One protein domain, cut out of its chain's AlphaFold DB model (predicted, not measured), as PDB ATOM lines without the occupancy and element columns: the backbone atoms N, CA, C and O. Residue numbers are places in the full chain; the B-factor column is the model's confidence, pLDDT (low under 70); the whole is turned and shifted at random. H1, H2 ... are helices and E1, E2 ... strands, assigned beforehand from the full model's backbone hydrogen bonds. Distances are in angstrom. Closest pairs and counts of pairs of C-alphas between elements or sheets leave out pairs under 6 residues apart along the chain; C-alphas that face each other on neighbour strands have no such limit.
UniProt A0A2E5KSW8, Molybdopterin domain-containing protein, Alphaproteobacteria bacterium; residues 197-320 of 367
ATOM      1  N   TYR A 197     141.038 121.427 149.369       83.06
ATOM      2  CA  TYR A 197     142.276 121.399 150.164       83.06
ATOM      3  C   TYR A 197     143.348 122.423 149.722       83.06
ATOM      4  O   TYR A 197     144.295 122.678 150.463       83.06
ATOM      5  N   LEU A 198     143.233 122.999 148.516       80.06
ATOM      6  CA  LEU A 198     144.129 124.046 148.003       80.06
ATOM      7  C   LEU A 198     143.697 125.466 148.405       80.06
ATOM      8  O   LEU A 198     144.442 126.420 148.160       80.06
ATOM      9  N   GLU A 199     142.504 125.603 148.979       83.50
ATOM     10  CA  GLU A 199     141.826 126.859 149.311       83.50
ATOM     11  C   GLU A 199     141.651 127.055 150.825       83.50
ATOM     12  O   GLU A 199     141.316 128.161 151.247       83.50
ATOM     13  N   CYS A 200     141.910 126.032 151.647       82.19
ATOM     14  CA  CYS A 200     141.750 126.092 153.100       82.19
ATOM     15  C   CYS A 200     143.068 125.934 153.868       82.19
ATOM     16  O   CYS A 200     144.091 125.462 153.356       82.19
ATOM     17  N   TYR A 201     143.036 126.356 155.131       75.50
ATOM     18  CA  TYR A 201     144.067 125.992 156.090       75.50
ATOM     19  C   TYR A 201     143.693 124.673 156.752       75.50
ATOM     20  O   TYR A 201     142.550 124.461 157.135       75.50
ATOM     21  N   ASN A 202     144.676 123.810 156.961       74.38
ATOM     22  CA  ASN A 202     144.515 122.648 157.819       74.38
ATOM     23  C   ASN A 202     145.730 122.548 158.731       74.38
ATOM     24  O   ASN A 202     146.852 122.791 158.288       74.38
ATOM     25  N   LEU A 203     145.518 122.200 159.994       68.62
ATOM     26  CA  LEU A 203     146.581 122.057 160.974       68.62
ATOM     27  C   LEU A 203     146.460 120.691 161.633       68.62
ATOM     28  O   LEU A 203     145.624 120.457 162.498       68.62
ATOM     29  N   ILE A 204     147.304 119.769 161.198       66.81
ATOM     30  CA  ILE A 204     147.233 118.377 161.619       66.81
ATOM     31  C   ILE A 204     148.622 117.760 161.595       66.81
ATOM     32  O   ILE A 204     149.475 118.149 160.809       66.81
ATOM     33  N   ASN A 205     148.883 116.789 162.462       59.47
ATOM     34  CA  ASN A 205     150.112 116.005 162.395       59.47
ATOM     35  C   ASN A 205     149.803 114.620 161.806       59.47
ATOM     36  O   ASN A 205     149.229 113.792 162.517       59.47
ATOM     37  N   PHE A 206     150.153 114.378 160.535       54.62
ATOM     38  CA  PHE A 206     149.955 113.088 159.845       54.62
ATOM     39  C   PHE A 206     151.254 112.324 159.555       54.62
ATOM     40  O   PHE A 206     151.217 111.225 159.006       54.62
ATOM     41  N   SER A 207     152.414 112.873 159.903       50.22
ATOM     42  CA  SER A 207     153.686 112.283 159.488       50.22
ATOM     43  C   SER A 207     154.165 111.219 160.469       50.22
ATOM     44  O   SER A 207     154.444 111.493 161.635       50.22
ATOM     45  N   HIS A 208     154.286 109.988 159.967       46.69
ATOM     46  CA  HIS A 208     154.645 108.779 160.720       46.69
ATOM     47  C   HIS A 208     156.009 108.853 161.442       46.69
ATOM     48  O   HIS A 208     156.307 108.052 162.342       46.69
ATOM     49  N   ASP A 209     156.852 109.813 161.074       50.12
ATOM     50  CA  ASP A 209     158.210 109.997 161.563       50.12
ATOM     51  C   ASP A 209     158.471 111.348 162.246       50.12
ATOM     52  O   ASP A 209     159.565 111.498 162.805       50.12
ATOM     53  N   THR A 210     157.497 112.273 162.318       50.62
ATOM     54  CA  THR A 210     157.736 113.632 162.838       50.62
ATOM     55  C   THR A 210     156.867 114.076 164.020       50.62
ATOM     56  O   THR A 210     155.656 113.883 164.027       50.62
ATOM     57  N   ARG A 211     157.481 114.750 165.007       56.72
ATOM     58  CA  ARG A 211     156.758 115.521 166.041       56.72
ATOM     59  C   ARG A 211     156.314 116.875 165.476       56.72
ATOM     60  O   ARG A 211     156.987 117.381 164.580       56.72
ATOM     61  N   GLY A 212     155.245 117.451 166.035       56.78
ATOM     62  CA  GLY A 212     154.766 118.804 165.720       56.78
ATOM     63  C   GLY A 212     153.585 118.859 164.746       56.78
ATOM     64  O   GLY A 212     153.361 117.946 163.954       56.78
ATOM     65  N   LEU A 213     152.814 119.946 164.815       63.88
ATOM     66  CA  LEU A 213     151.714 120.225 163.889       63.88
ATOM     67  C   LEU A 213     152.252 120.526 162.486       63.88
ATOM     68  O   LEU A 213     153.274 121.195 162.339       63.88
ATOM     69  N   GLN A 214     151.540 120.066 161.459       67.88
ATOM     70  CA  GLN A 214     151.828 120.385 160.065       67.88
ATOM     71  C   GLN A 214     150.707 121.252 159.528       67.88
ATOM     72  O   GLN A 214     149.530 120.957 159.735       67.88
ATOM     73  N   ILE A 215     151.083 122.323 158.840       69.69
ATOM     74  CA  ILE A 215     150.124 123.230 158.226       69.69
ATOM     75  C   ILE A 215     150.012 122.939 156.731       69.69
ATOM     76  O   ILE A 215     151.012 122.905 156.015       69.69
ATOM     77  N   SER A 216     148.786 122.746 156.262       71.81
ATOM     78  CA  SER A 216     148.417 122.988 154.868       71.81
ATOM     79  C   SER A 216     147.861 124.400 154.782       71.81
ATOM     80  O   SER A 216     147.148 124.842 155.682       71.81
ATOM     81  N   GLN A 217     148.238 125.126 153.737       74.12
ATOM     82  CA  GLN A 217     147.840 126.514 153.542       74.12
ATOM     83  C   GLN A 217     147.212 126.695 152.161       74.12
ATOM     84  O   GLN A 217     147.634 126.012 151.221       74.12
ATOM     85  N   PRO A 218     146.291 127.661 152.010       76.19
ATOM     86  CA  PRO A 218     145.750 128.002 150.714       76.19
ATOM     87  C   PRO A 218     146.875 128.456 149.785       76.19
ATOM     88  O   PRO A 218     147.672 129.343 150.114       76.19
ATOM     89  N   VAL A 219     146.941 127.839 148.611       78.62
ATOM     90  CA  VAL A 219     147.853 128.230 147.523       78.62
ATOM     91  C   VAL A 219     147.126 129.016 146.438       78.62
ATOM     92  O   VAL A 219     147.757 129.683 145.616       78.62
ATOM     93  N   VAL A 220     145.796 128.978 146.465       71.25
ATOM     94  CA  VAL A 220     144.904 129.770 145.628       71.25
ATOM     95  C   VAL A 220     143.834 130.419 146.501       71.25
ATOM     96  O   VAL A 220     143.571 129.988 147.621       71.25
ATOM     97  N   LYS A 221     143.232 131.495 145.995       80.94
ATOM     98  CA  LYS A 221     141.997 132.024 146.583       80.94
ATOM     99  C   LYS A 221     140.832 131.109 146.193       80.94
ATOM    100  O   LYS A 221     140.930 130.516 145.116       80.94
ATOM    101  N   PRO A 222     139.742 131.080 146.980       86.56
ATOM    102  CA  PRO A 222     138.524 130.382 146.594       86.56
ATOM    103  C   PRO A 222     138.115 130.747 145.164       86.56
ATOM    104  O   PRO A 222     137.974 131.930 144.836       86.56
ATOM    105  N   LEU A 223     137.994 129.742 144.298       85.50
ATOM    106  CA  LEU A 223     137.653 129.930 142.885       85.50
ATOM    107  C   LEU A 223     136.162 130.220 142.685       85.50
ATOM    108  O   LEU A 223     135.769 130.871 141.713       85.50
ATOM    109  N   HIS A 224     135.341 129.732 143.609       91.81
ATOM    110  CA  HIS A 224     133.889 129.844 143.599       91.81
ATOM    111  C   HIS A 224     133.379 130.409 144.929       91.81
ATOM    112  O   HIS A 224     134.162 130.671 145.845       91.81
ATOM    113  N   ASP A 225     132.064 130.606 145.025       93.94
ATOM    114  CA  ASP A 225     131.394 131.021 146.260       93.94
ATOM    115  C   ASP A 225     131.322 129.841 147.237       93.94
ATOM    116  O   ASP A 225     130.322 129.136 147.331       93.94
ATOM    117  N   THR A 226     132.457 129.572 147.876       94.88
ATOM    118  CA  THR A 226     132.669 128.478 148.826       94.88
ATOM    119  C   THR A 226     133.146 129.035 150.158       94.88
ATOM    120  O   THR A 226     133.606 130.180 150.238       94.88
ATOM    121  N   MET A 227     133.053 128.226 151.208       93.69
ATOM    122  CA  MET A 227     133.500 128.591 152.550       93.69
ATOM    123  C   MET A 227     134.271 127.438 153.193       93.69
ATOM    124  O   MET A 227     134.060 126.279 152.847       93.69
ATOM    125  N   ASP A 228     135.164 127.747 154.126       92.50
ATOM    126  CA  ASP A 228     135.847 126.732 154.928       92.50
ATOM    127  C   ASP A 228     134.825 125.905 155.727       92.50
ATOM    128  O   ASP A 228     133.889 126.464 156.309       92.50
ATOM    129  N   GLY A 229     134.990 124.580 155.757       92.44
ATOM    130  CA  GLY A 229     134.032 123.677 156.397       92.44
ATOM    131  C   GLY A 229     133.820 123.980 157.881       92.44
ATOM    132  O   GLY A 229     132.688 123.965 158.367       92.44
ATOM    133  N   MET A 230     134.876 124.364 158.605       92.62
ATOM    134  CA  MET A 230     134.758 124.753 160.010       92.62
ATOM    135  C   MET A 230     134.085 126.117 160.176       92.62
ATOM    136  O   MET A 230     133.297 126.287 161.106       92.62
ATOM    137  N   ASP A 231     134.321 127.071 159.271       95.19
ATOM    138  CA  ASP A 231     133.579 128.340 159.259       95.19
ATOM    139  C   ASP A 231     132.076 128.115 159.024       95.19
ATOM    140  O   ASP A 231     131.256 128.769 159.676       95.19
ATOM    141  N   ILE A 232     131.707 127.178 158.139       96.62
ATOM    142  CA  ILE A 232     130.308 126.783 157.917       96.62
ATOM    143  C   ILE A 232     129.711 126.240 159.220       96.62
ATOM    144  O   ILE A 232     128.653 126.708 159.645       96.62
ATOM    145  N   LEU A 233     130.394 125.308 159.891       95.62
ATOM    146  CA  LEU A 233     129.928 124.731 161.158       95.62
ATOM    147  C   LEU A 233     129.788 125.783 162.270       95.62
ATOM    148  O   LEU A 233     128.785 125.787 162.982       95.62
ATOM    149  N   ILE A 234     130.738 126.714 162.391       96.31
ATOM    150  CA  ILE A 234     130.672 127.822 163.361       96.31
ATOM    151  C   ILE A 234     129.486 128.742 163.061       96.31
ATOM    152  O   ILE A 234     128.797 129.209 163.973       96.31
ATOM    153  N   GLU A 235     129.228 129.029 161.786       97.25
ATOM    154  CA  GLU A 235     128.093 129.847 161.375       97.25
ATOM    155  C   GLU A 235     126.755 129.149 161.649       97.25
ATOM    156  O   GLU A 235     125.826 129.796 162.140       97.25
ATOM    157  N   LEU A 236     126.662 127.843 161.388       95.75
ATOM    158  CA  LEU A 236     125.496 127.032 161.736       95.75
ATOM    159  C   LEU A 236     125.272 127.025 163.252       95.75
ATOM    160  O   LEU A 236     124.168 127.335 163.692       95.75
ATOM    161  N   ALA A 237     126.319 126.787 164.048       96.06
ATOM    162  CA  ALA A 237     126.241 126.817 165.508       96.06
ATOM    163  C   ALA A 237     125.782 128.176 166.048       96.06
ATOM    164  O   ALA A 237     124.978 128.249 166.977       96.06
ATOM    165  N   HIS A 238     126.257 129.269 165.444       97.31
ATOM    166  CA  HIS A 238     125.838 130.620 165.808       97.31
ATOM    167  C   HIS A 238     124.362 130.865 165.490       97.31
ATOM    168  O   HIS A 238     123.637 131.425 166.306       97.31
ATOM    169  N   ARG A 239     123.907 130.459 164.301       95.88
ATOM    170  CA  ARG A 239     122.520 130.666 163.857       95.88
ATOM    171  C   ARG A 239     121.520 129.768 164.575       95.88
ATOM    172  O   ARG A 239     120.371 130.167 164.721       95.88
ATOM    173  N   ALA A 240     121.964 128.600 165.023       94.25
ATOM    174  CA  ALA A 240     121.189 127.668 165.831       94.25
ATOM    175  C   ALA A 240     121.324 127.920 167.347       94.25
ATOM    176  O   ALA A 240     120.851 127.108 168.135       94.25
ATOM    177  N   ASP A 241     121.953 129.033 167.750       95.69
ATOM    178  CA  ASP A 241     122.048 129.501 169.141       95.69
ATOM    179  C   ASP A 241     122.739 128.521 170.112       95.69
ATOM    180  O   ASP A 241     122.441 128.484 171.303       95.69
ATOM    181  N   PHE A 242     123.699 127.731 169.614       96.19
ATOM    182  CA  PHE A 242     124.521 126.835 170.443       96.19
ATOM    183  C   PHE A 242     126.027 127.085 170.311       96.19
ATOM    184  O   PHE A 242     126.838 126.299 170.793       96.19
ATOM    185  N   LEU A 243     126.448 128.185 169.677       96.88
ATOM    186  CA  LEU A 243     127.870 128.542 169.604       96.88
ATOM    187  C   LEU A 243     128.463 128.881 170.983       96.88
ATOM    188  O   LEU A 243     129.611 128.532 171.269       96.88
ATOM    189  N   PHE A 244     127.686 129.573 171.817       96.75
ATOM    190  CA  PHE A 244     128.141 130.198 173.059       96.75
ATOM    191  C   PHE A 244     127.735 129.419 174.315       96.75
ATOM    192  O   PHE A 244     126.818 128.604 174.290       96.75
ATOM    193  N   GLY A 245     128.393 129.725 175.438       92.62
ATOM    194  CA  GLY A 245     128.072 129.174 176.761       92.62
ATOM    195  C   GLY A 245     128.876 127.931 177.154       92.62
ATOM    196  O   GLY A 245     129.666 127.403 176.371       92.62
ATOM    197  N   GLU A 246     128.696 127.472 178.396       91.31
ATOM    198  CA  GLU A 246     129.462 126.348 178.970       91.31
ATOM    199  C   GLU A 246     129.198 125.009 178.271       91.31
ATOM    200  O   GLU A 246     130.080 124.159 178.221       91.31
ATOM    201  N   ASP A 247     128.032 124.857 177.649       91.38
ATOM    202  CA  ASP A 247     127.682 123.681 176.846       91.38
ATOM    203  C   ASP A 247     127.724 123.971 175.333       91.38
ATOM    204  O   ASP A 247     127.324 123.141 174.517       91.38
ATOM    205  N   GLY A 248     128.201 125.158 174.945       93.50
ATOM    206  CA  GLY A 248     128.242 125.611 173.558       93.50
ATOM    207  C   GLY A 248     129.409 125.046 172.750       93.50
ATOM    208  O   GLY A 248     130.384 124.501 173.279       93.50
ATOM    209  N   PHE A 249     129.346 125.245 171.436       94.38
ATOM    210  CA  PHE A 249     130.332 124.770 170.467       94.38
ATOM    211  C   PHE A 249     131.757 125.252 170.782       94.38
ATOM    212  O   PHE A 249     132.698 124.463 170.702       94.38
ATOM    213  N   ASN A 250     131.937 126.501 171.232       94.38
ATOM    214  CA  ASN A 250     133.255 126.998 171.655       94.38
ATOM    215  C   ASN A 250     133.825 126.216 172.850       94.38
ATOM    216  O   ASN A 250     135.031 125.971 172.907       94.38
ATOM    217  N   THR A 251     132.982 125.802 173.802       92.94
ATOM    218  CA  THR A 251     133.432 124.987 174.941       92.94
ATOM    219  C   THR A 251     133.825 123.584 174.492       92.94
ATOM    220  O   THR A 251     134.861 123.070 174.920       92.94
ATOM    221  N   ALA A 252     133.053 122.988 173.580       90.19
ATOM    222  CA  ALA A 252     133.394 121.703 172.980       90.19
ATOM    223  C   ALA A 252     134.732 121.766 172.225       90.19
ATOM    224  O   ALA A 252     135.577 120.897 172.426       90.19
ATOM    225  N   LEU A 253     134.968 122.820 171.435       90.00
ATOM    226  CA  LEU A 253     136.234 123.027 170.727       90.00
ATOM    227  C   LEU A 253     137.419 123.231 171.676       90.00
ATOM    228  O   LEU A 253     138.469 122.640 171.441       90.00
ATOM    229  N   ASN A 254     137.261 123.998 172.760       88.62
ATOM    230  CA  ASN A 254     138.308 124.132 173.778       88.62
ATOM    231  C   ASN A 254     138.721 122.773 174.351       88.62
ATOM    232  O   ASN A 254     139.907 122.510 174.512       88.62
ATOM    233  N   ARG A 255     137.749 121.899 174.636       84.38
ATOM    234  CA  ARG A 255     138.024 120.548 175.138       84.38
ATOM    235  C   ARG A 255     138.671 119.669 174.070       84.38
ATOM    236  O   ARG A 255     139.655 119.003 174.355       84.38
ATOM    237  N   LEU A 256     138.106 119.663 172.865       81.62
ATOM    238  CA  LEU A 256     138.523 118.799 171.760       81.62
ATOM    239  C   LEU A 256     139.941 119.112 171.273       81.62
ATOM    240  O   LEU A 256     140.696 118.205 170.939       81.62
ATOM    241  N   LEU A 257     140.276 120.397 171.208       81.25
ATOM    242  CA  LEU A 257     141.572 120.888 170.752       81.25
ATOM    243  C   LEU A 257     142.536 121.147 171.917       81.25
ATOM    244  O   LEU A 257     143.579 121.750 171.691       81.25
ATOM    245  N   GLU A 258     142.176 120.747 173.143       80.12
ATOM    246  CA  GLU A 258     142.963 120.954 174.368       80.12
ATOM    247  C   GLU A 258     143.482 122.401 174.500       80.12
ATOM    248  O   GLU A 258     144.656 122.646 174.774       80.12
ATOM    249  N   LEU A 259     142.611 123.387 174.249       84.44
ATOM    250  CA  LEU A 259     142.963 124.804 174.314       84.44
ATOM    251  C   LEU A 259     142.967 125.293 175.764       84.44
ATOM    252  O   LEU A 259     141.932 125.321 176.432       84.44
ATOM    253  N   GLU A 260     144.131 125.738 176.227       83.50
ATOM    254  CA  GLU A 260     144.345 126.229 177.589       83.50
ATOM    255  C   GLU A 260     144.583 127.743 177.646       83.50
ATOM    256  O   GLU A 260     144.911 128.395 176.650       83.50
ATOM    257  N   ASP A 261     144.435 128.318 178.843       87.38
ATOM    258  CA  ASP A 261     144.780 129.714 179.107       87.38
ATOM    259  C   ASP A 261     146.257 130.015 178.775       87.38
ATOM    260  O   ASP A 261     147.136 129.206 179.077       87.38
ATOM    261  N   PRO A 262     146.573 131.188 178.188       88.56
ATOM    262  CA  PRO A 262     145.681 132.307 177.862       88.56
ATOM    263  C   PRO A 262     145.042 132.224 176.457       88.56
ATOM    264  O   PRO A 262     144.482 133.211 175.985       88.56
ATOM    265  N   TYR A 263     145.161 131.091 175.761       90.00
ATOM    266  CA  TYR A 263     144.789 130.931 174.348       90.00
ATOM    267  C   TYR A 263     143.538 130.062 174.141       90.00
ATOM    268  O   TYR A 263     143.305 129.561 173.046       90.00
ATOM    269  N   ARG A 264     142.703 129.898 175.170       92.62
ATOM    270  CA  ARG A 264     141.378 129.271 175.059       92.62
ATOM    271  C   ARG A 264     140.371 130.192 174.371       92.62
ATOM    272  O   ARG A 264     140.427 131.412 174.526       92.62
ATOM    273  N   LEU A 265     139.417 129.611 173.647       94.38
ATOM    274  CA  LEU A 265     138.286 130.333 173.067       94.38
ATOM    275  C   LEU A 265     137.452 130.979 174.175       94.38
ATOM    276  O   LEU A 265     137.109 130.336 175.175       94.38
ATOM    277  N   ASP A 266     137.100 132.243 173.964       94.00
ATOM    278  CA  ASP A 266     136.097 132.951 174.749       94.00
ATOM    279  C   ASP A 266     134.710 132.384 174.417       94.00
ATOM    280  O   ASP A 266     134.351 132.176 173.253       94.00
ATOM    281  N   LEU A 267     133.920 132.110 175.453       95.12
ATOM    282  CA  LEU A 267     132.642 131.414 175.308       95.12
ATOM    283  C   LEU A 267     131.509 132.312 174.789       95.12
ATOM    284  O   LEU A 267     130.442 131.794 174.489       95.12
ATOM    285  N   GLY A 268     131.717 133.626 174.690       95.06
ATOM    286  CA  GLY A 268     130.768 134.612 174.162       95.06
ATOM    287  C   GLY A 268     131.229 135.282 172.864       95.06
ATOM    288  O   GLY A 268     130.603 136.246 172.419       95.06
ATOM    289  N   ARG A 269     132.324 134.810 172.254       95.94
ATOM    290  CA  ARG A 269     132.883 135.379 171.022       95.94
ATOM    291  C   ARG A 269     132.787 134.408 169.853       95.94
ATOM    292  O   ARG A 269     133.133 133.238 169.960       95.94
ATOM    293  N   LYS A 270     132.370 134.916 168.693       96.12
ATOM    294  CA  LYS A 270     132.439 134.179 167.428       96.12
ATOM    295  C   LYS A 270     133.814 134.345 166.780       96.12
ATOM    296  O   LYS A 270     134.321 135.466 166.706       96.12
ATOM    297  N   TYR A 271     134.373 133.237 166.302       94.69
ATOM    298  CA  TYR A 271     135.698 133.156 165.689       94.69
ATOM    299  C   TYR A 271     135.608 132.698 164.235       94.69
ATOM    300  O   TYR A 271     134.664 132.010 163.852       94.69
ATOM    301  N   LYS A 272     136.606 133.067 163.438       92.44
ATOM    302  CA  LYS A 272     136.944 132.402 162.179       92.44
ATOM    303  C   LYS A 272     137.847 131.200 162.431       92.44
ATOM    304  O   LYS A 272     138.625 131.211 163.386       92.44
ATOM    305  N   PHE A 273     137.793 130.187 161.569       89.50
ATOM    306  CA  PHE A 273     138.606 128.981 161.736       89.50
ATOM    307  C   PHE A 273     140.107 129.292 161.784       89.50
ATOM    308  O   PHE A 273     140.811 128.786 162.653       89.50
ATOM    309  N   GLU A 274     140.588 130.225 160.959       85.25
ATOM    310  CA  GLU A 274     141.980 130.695 161.011       85.25
ATOM    311  C   GLU A 274     142.389 131.251 162.387       85.25
ATOM    312  O   GLU A 274     143.533 131.080 162.810       85.25
ATOM    313  N   GLU A 275     141.468 131.900 163.106       89.94
ATOM    314  CA  GLU A 275     141.725 132.409 164.457       89.94
ATOM    315  C   GLU A 275     141.810 131.264 165.470       89.94
ATOM    316  O   GLU A 275     142.658 131.290 166.357       89.94
ATOM    317  N   ILE A 276     140.978 130.231 165.311       89.75
ATOM    318  CA  ILE A 276     141.033 129.018 166.139       89.75
ATOM    319  C   ILE A 276     142.362 128.287 165.907       89.75
ATOM    320  O   ILE A 276     142.995 127.853 166.868       89.75
ATOM    321  N   LEU A 277     142.835 128.212 164.659       84.94
ATOM    322  CA  LEU A 277     144.145 127.643 164.333       84.94
ATOM    323  C   LEU A 277     145.299 128.445 164.954       84.94
ATOM    324  O   LEU A 277     146.253 127.848 165.453       84.94
ATOM    325  N   ASP A 278     145.229 129.781 164.964       85.50
ATOM    326  CA  ASP A 278     146.206 130.624 165.676       85.50
ATOM    327  C   ASP A 278     146.248 130.303 167.169       85.50
ATOM    328  O   ASP A 278     147.329 130.140 167.739       85.50
ATOM    329  N   MET A 279     145.081 130.140 167.783       86.81
ATOM    330  CA  MET A 279     144.958 129.801 169.195       86.81
ATOM    331  C   MET A 279     145.515 128.408 169.486       86.81
ATOM    332  O   MET A 279     146.362 128.275 170.366       86.81
ATOM    333  N   GLN A 280     145.172 127.406 168.675       83.75
ATOM    334  CA  GLN A 280     145.718 126.053 168.787       83.75
ATOM    335  C   GLN A 280     147.247 126.030 168.659       83.75
ATOM    336  O   GLN A 280     147.936 125.411 169.473       83.75
ATOM    337  N   VAL A 281     147.796 126.752 167.676       77.31
ATOM    338  CA  VAL A 281     149.247 126.908 167.514       77.31
ATOM    339  C   VAL A 281     149.876 127.476 168.783       77.31
ATOM    340  O   VAL A 281     150.905 126.972 169.236       77.31
ATOM    341  N   ARG A 282     149.292 128.531 169.351       84.44
ATOM    342  CA  ARG A 282     149.838 129.191 170.539       84.44
ATOM    343  C   ARG A 282     149.724 128.316 171.775       84.44
ATOM    344  O   ARG A 282     150.703 128.230 172.505       84.44
ATOM    345  N   THR A 283     148.605 127.630 171.983       81.62
ATOM    346  CA  THR A 283     148.445 126.701 173.107       81.62
ATOM    347  C   THR A 283     149.501 125.607 173.057       81.62
ATOM    348  O   THR A 283     150.285 125.466 173.991       81.62
ATOM    349  N   HIS A 284     149.587 124.881 171.943       76.12
ATOM    350  CA  HIS A 284     150.474 123.721 171.821       76.12
ATOM    351  C   HIS A 284     151.954 124.095 171.662       76.12
ATOM    352  O   HIS A 284     152.819 123.229 171.637       76.12
ATOM    353  N   SER A 285     152.265 125.385 171.531       71.25
ATOM    354  CA  SER A 285     153.636 125.898 171.576       71.25
ATOM    355  C   SER A 285     153.936 126.710 172.830       71.25
ATOM    356  O   SER A 285     154.976 127.361 172.884       71.25
ATOM    357  N   HIS A 286     153.022 126.747 173.804       78.50
ATOM    358  CA  HIS A 286     153.128 127.588 174.999       78.50
ATOM    359  C   HIS A 286     153.430 129.071 174.683       78.50
ATOM    360  O   HIS A 286     154.133 129.765 175.415       78.50
ATOM    361  N   GLY A 287     152.886 129.576 173.572       79.81
ATOM    362  CA  GLY A 287     153.035 130.951 173.095       79.81
ATOM    363  C   GLY A 287     154.312 131.238 172.303       79.81
ATOM    364  O   GLY A 287     154.484 132.363 171.835       79.81
ATOM    365  N   GLU A 288     155.199 130.258 172.120       76.38
ATOM    366  CA  GLU A 288     156.475 130.457 171.423       76.38
ATOM    367  C   GLU A 288     156.325 130.576 169.899       76.38
ATOM    368  O   GLU A 288     157.213 131.109 169.224       76.38
ATOM    369  N   LYS A 289     155.211 130.084 169.339       76.19
ATOM    370  CA  LYS A 289     154.988 129.998 167.891       76.19
ATOM    371  C   LYS A 289     153.678 130.675 167.496       76.19
ATOM    372  O   LYS A 289     152.756 130.847 168.288       76.19
ATOM    373  N   THR A 290     153.614 131.070 166.230       80.81
ATOM    374  CA  THR A 290     152.422 131.625 165.577       80.81
ATOM    375  C   THR A 290     152.164 130.862 164.275       80.81
ATOM    376  O   THR A 290     153.076 130.195 163.777       80.81
ATOM    377  N   PRO A 291     150.976 130.958 163.660       71.62
ATOM    378  CA  PRO A 291     150.734 130.390 162.337       71.62
ATOM    379  C   PRO A 291     151.773 130.838 161.311       71.62
ATOM    380  O   PRO A 291     152.258 130.020 160.542       71.62
ATOM    381  N   ASP A 292     152.205 132.103 161.341       72.62
ATOM    382  CA  ASP A 292     153.250 132.621 160.445       72.62
ATOM    383  C   ASP A 292     154.613 131.952 160.640       72.62
ATOM    384  O   ASP A 292     155.455 131.989 159.737       72.62
ATOM    385  N   TRP A 293     154.866 131.389 161.822       64.19
ATOM    386  CA  TRP A 293     156.041 130.569 162.066       64.19
ATOM    387  C   TRP A 293     155.932 129.257 161.275       64.19
ATOM    388  O   TRP A 293     156.837 128.959 160.492       64.19
ATOM    389  N   TYR A 294     154.799 128.549 161.374       60.44
ATOM    390  CA  TYR A 294     154.549 127.302 160.639       60.44
ATOM    391  C   TYR A 294     154.445 127.523 159.123       60.44
ATOM    392  O   TYR A 294     155.049 126.771 158.364       60.44
ATOM    393  N   LYS A 295     153.810 128.611 158.664       63.22
ATOM    394  CA  LYS A 295     153.761 129.005 157.239       63.22
ATOM    395  C   LYS A 295     155.156 129.223 156.637       63.22
ATOM    396  O   LYS A 295     155.364 129.004 155.450       63.22
ATOM    397  N   ARG A 296     156.125 129.678 157.442       52.94
ATOM    398  CA  ARG A 296     157.506 129.937 156.992       52.94
ATOM    399  C   ARG A 296     158.440 128.734 157.116       52.94
ATOM    400  O   ARG A 296     159.411 128.671 156.367       52.94
ATOM    401  N   HIS A 297     158.189 127.822 158.055       46.44
ATOM    402  CA  HIS A 297     159.163 126.789 158.436       46.44
ATOM    403  C   HIS A 297     158.629 125.349 158.334       46.44
ATOM    404  O   HIS A 297     159.418 124.413 158.439       46.44
ATOM    405  N   GLY A 298     157.329 125.150 158.083       52.50
ATOM    406  CA  GLY A 298     156.692 123.848 157.857       52.50
ATOM    407  C   GLY A 298     156.516 122.993 159.120       52.50
ATOM    408  O   GLY A 298     155.387 122.666 159.472       52.50
ATOM    409  N   ASN A 299     157.611 122.631 159.801       47.66
ATOM    410  CA  ASN A 299     157.640 121.815 161.025       47.66
ATOM    411  C   ASN A 299     158.905 122.130 161.876       47.66
ATOM    412  O   ASN A 299     159.944 122.490 161.328       47.66
ATOM    413  N   ASP A 300     158.855 121.966 163.205       47.66
ATOM    414  CA  ASP A 300     159.956 122.230 164.159       47.66
ATOM    415  C   ASP A 300     160.989 121.114 164.321       47.66
ATOM    416  O   ASP A 300     162.030 121.299 164.962       47.66
ATOM    417  N   LEU A 301     160.736 119.945 163.746       45.56
ATOM    418  CA  LEU A 301     161.501 118.759 164.104       45.56
ATOM    419  C   LEU A 301     162.998 118.865 163.778       45.56
ATOM    420  O   LEU A 301     163.836 118.469 164.583       45.56
ATOM    421  N   LYS A 302     163.362 119.431 162.625       37.22
ATOM    422  CA  LYS A 302     164.765 119.433 162.187       37.22
ATOM    423  C   LYS A 302     165.628 120.388 163.015       37.22
ATOM    424  O   LYS A 302     166.749 120.068 163.381       37.22
ATOM    425  N   ARG A 303     165.067 121.536 163.400       41.59
ATOM    426  CA  ARG A 303     165.792 122.564 164.154       41.59
ATOM    427  C   ARG A 303     166.061 122.147 165.600       41.59
ATOM    428  O   ARG A 303     167.117 122.491 166.119       41.59
ATOM    429  N   ASN A 304     165.154 121.415 166.247       40.53
ATOM    430  CA  ASN A 304     165.325 121.000 167.645       40.53
ATOM    431  C   ASN A 304     166.161 119.718 167.806       40.53
ATOM    432  O   ASN A 304     166.903 119.615 168.786       40.53
ATOM    433  N   LEU A 305     166.124 118.799 166.831       41.16
ATOM    434  CA  LEU A 305     167.036 117.648 166.778       41.16
ATOM    435  C   LEU A 305     168.494 118.097 166.590       41.16
ATOM    436  O   LEU A 305     169.373 117.616 167.305       41.16
ATOM    437  N   ASP A 306     168.719 119.103 165.739       41.47
ATOM    438  CA  ASP A 306     170.048 119.657 165.460       41.47
ATOM    439  C   ASP A 306     170.548 120.595 166.579       41.47
ATOM    440  O   ASP A 306     171.710 120.540 166.977       41.47
ATOM    441  N   LYS A 307     169.679 121.455 167.141       44.69
ATOM    442  CA  LYS A 307     170.053 122.443 168.179       44.69
ATOM    443  C   LYS A 307     170.530 121.799 169.486       44.69
ATOM    444  O   LYS A 307     171.329 122.404 170.199       44.69
ATOM    445  N   HIS A 308     170.028 120.611 169.821       42.03
ATOM    446  CA  HIS A 308     170.329 119.931 171.085       42.03
ATOM    447  C   HIS A 308     171.016 118.564 170.910       42.03
ATOM    448  O   HIS A 308     171.300 117.909 171.915       42.03
ATOM    449  N   GLY A 309     171.299 118.151 169.666       40.62
ATOM    450  CA  GLY A 309     172.039 116.929 169.330       40.62
ATOM    451  C   GLY A 309     171.462 115.673 169.983       40.62
ATOM    452  O   GLY A 309     172.206 114.865 170.520       40.62
ATOM    453  N   ILE A 310     170.136 115.549 170.062       37.94
ATOM    454  CA  ILE A 310     169.476 114.639 171.017       37.94
ATOM    455  C   ILE A 310     169.553 113.165 170.598       37.94
ATOM    456  O   ILE A 310     169.894 112.330 171.434       37.94
ATOM    457  N   GLU A 311     169.287 112.843 169.330       42.25
ATOM    458  CA  GLU A 311     169.401 111.464 168.818       42.25
ATOM    459  C   GLU A 311     170.875 111.018 168.753       42.25
ATOM    460  O   GLU A 311     171.178 109.860 169.011       42.25
ATOM    461  N   GLU A 312     171.797 111.964 168.546       43.75
ATOM    462  CA  GLU A 312     173.247 111.730 168.503       43.75
ATOM    463  C   GLU A 312     173.885 111.608 169.903       43.75
ATOM    464  O   GLU A 312     174.826 110.845 170.104       43.75
ATOM    465  N   ARG A 313     173.378 112.339 170.904       38.25
ATOM    466  CA  ARG A 313     173.933 112.355 172.271       38.25
ATOM    467  C   ARG A 313     173.369 111.260 173.170       38.25
ATOM    468  O   ARG A 313     174.047 110.855 174.112       38.25
ATOM    469  N   LEU A 314     172.118 110.852 172.955       35.59
ATOM    470  CA  LEU A 314     171.432 109.863 173.795       35.59
ATOM    471  C   LEU A 314     171.283 108.506 173.123       35.59
ATOM    472  O   LEU A 314     170.995 107.543 173.826       35.59
ATOM    473  N   GLY A 315     171.465 108.431 171.806       34.22
ATOM    474  CA  GLY A 315     171.574 107.157 171.122       34.22
ATOM    475  C   GLY A 315     170.314 106.293 171.140       34.22
ATOM    476  O   GLY A 315     170.339 105.080 171.331       34.22
ATOM    477  N   VAL A 316     169.161 106.950 171.085       34.00
ATOM    478  CA  VAL A 316     167.864 106.339 171.363       34.00
ATOM    479  C   VAL A 316     166.754 107.056 170.607       34.00
ATOM    480  O   VAL A 316     166.762 108.278 170.466       34.00
ATOM    481  N   ARG A 317     165.713 106.297 170.243       41.12
ATOM    482  CA  ARG A 317     164.347 106.813 170.065       41.12
ATOM    483  C   ARG A 317     163.411 105.992 170.971       41.12
ATOM    484  O   ARG A 317     163.265 104.794 170.765       41.12
ATOM    485  N   ILE A 318     162.838 106.613 172.011       38.25
ATOM    486  CA  ILE A 318     162.237 105.959 173.210       38.25
ATOM    487  C   ILE A 318     160.693 106.108 173.258       38.25
ATOM    488  O   ILE A 318     160.187 107.131 172.798       38.25
ATOM    489  N   ASN A 319     159.887 105.286 173.961       37.62
ATOM    490  CA  ASN A 319     159.707 103.823 174.043       37.62
ATOM    491  C   ASN A 319     158.329 103.493 174.717       37.62
ATOM    492  O   ASN A 319     157.587 104.399 175.107       37.62
ATOM    493  N   THR A 320     158.050 102.182 174.684       37.16
ATOM    494  CA  THR A 320     157.252 101.194 175.459       37.16
ATOM    495  C   THR A 320     156.290 101.592 176.605       37.16
ATOM    496  O   THR A 320     156.561 102.481 177.399       37.16
TER     497      THR A 320
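What this domain is: This is residues 197 to 320 of the 367 residues of the protein "Molybdopterin domain-containing protein" of Alphaproteobacteria bacterium (UniProt A0A2E5KSW8). Three helices, H1, H2 and H3, make a loose, open triangle; the small strand hairpin E1 and E2 sits beside H3, and H4 is placed next to both H3 and E2. From this body a tail sticks out, residues 303 to 320, of which 303 to 308 belong to H5 and 310 to 314 to H6. The printed part has 124 residues, with two named strands and then six named helices, in the order E1 E2 H1 H2 H3 H4 H5 H6; the two strands are antiparallel. The class is mostly helix, though under half of the residues, 57 of 124, are in named elements. The whole is loose, with a radius of gyration of the C-alphas of 17.3 A and spans of 55 by 37 by 26 A.

How they stand to each other: E1, residues 202 to 204, and E2, residues 214 to 216, form a hairpin of antiparallel neighbours. N 202 and O 216 are 3.0 A apart and N 214 and O 204 are 2.9 A apart, both within hydrogen-bond range. H1, residues 229 to 239, and H2, residues 249 to 256, are close but not clearly touching; their closest C-alphas, of Ala 237 and Phe 249, are 6.7 A apart. They run opposite ways at a steep tilt of 44 degrees. H3, residues 273 to 284, is about perpendicular to H1, at 74 degrees. H1 and H3 are close but not clearly touching, and their closest C-alphas, of Asp 231 and Phe 273, are 5.6 A apart. H2 and H3 are near each other, with 5 pairs of C-alphas within 10 A. The closest C-alphas of E1 and H3, of Leu 203 and Leu 277, are 7.0 A apart. H4, residues 291 to 297, only just touches H3, with 3 pairs of C-alphas within 8 A, made by residues 277 to 281 of H3 alone; the closest are those of Asp 278 and Pro 291, 5.6 A apart. The closest C-alphas of E2 and H4, of Ile 215 and Tyr 294, are 6.5 A apart. H5, residues 301 to 308, is apart from H4. In the six named helices every O i to N i+4 pair is within hydrogen-bond range.

Where its parts are: E1 begins at C-alpha 202, (144.515, 122.648, 157.819). H1 is 15.4 A long and H3, which begins at C-alpha 273, (138.606, 128.981, 161.736), is 16.4 A long. H6, residues 310 to 314, ends at C-alpha 314, (171.432, 109.863, 173.795).

The domain as a whole: The C-alphas of Ala 240 and Arg 313, the two farthest apart, are 55.3 A apart. The printed part has no cut. The links E2 to H1 and H2 to H3 are long. The pLDDT is under 70 in residues 203 to 215 and 293 to 320.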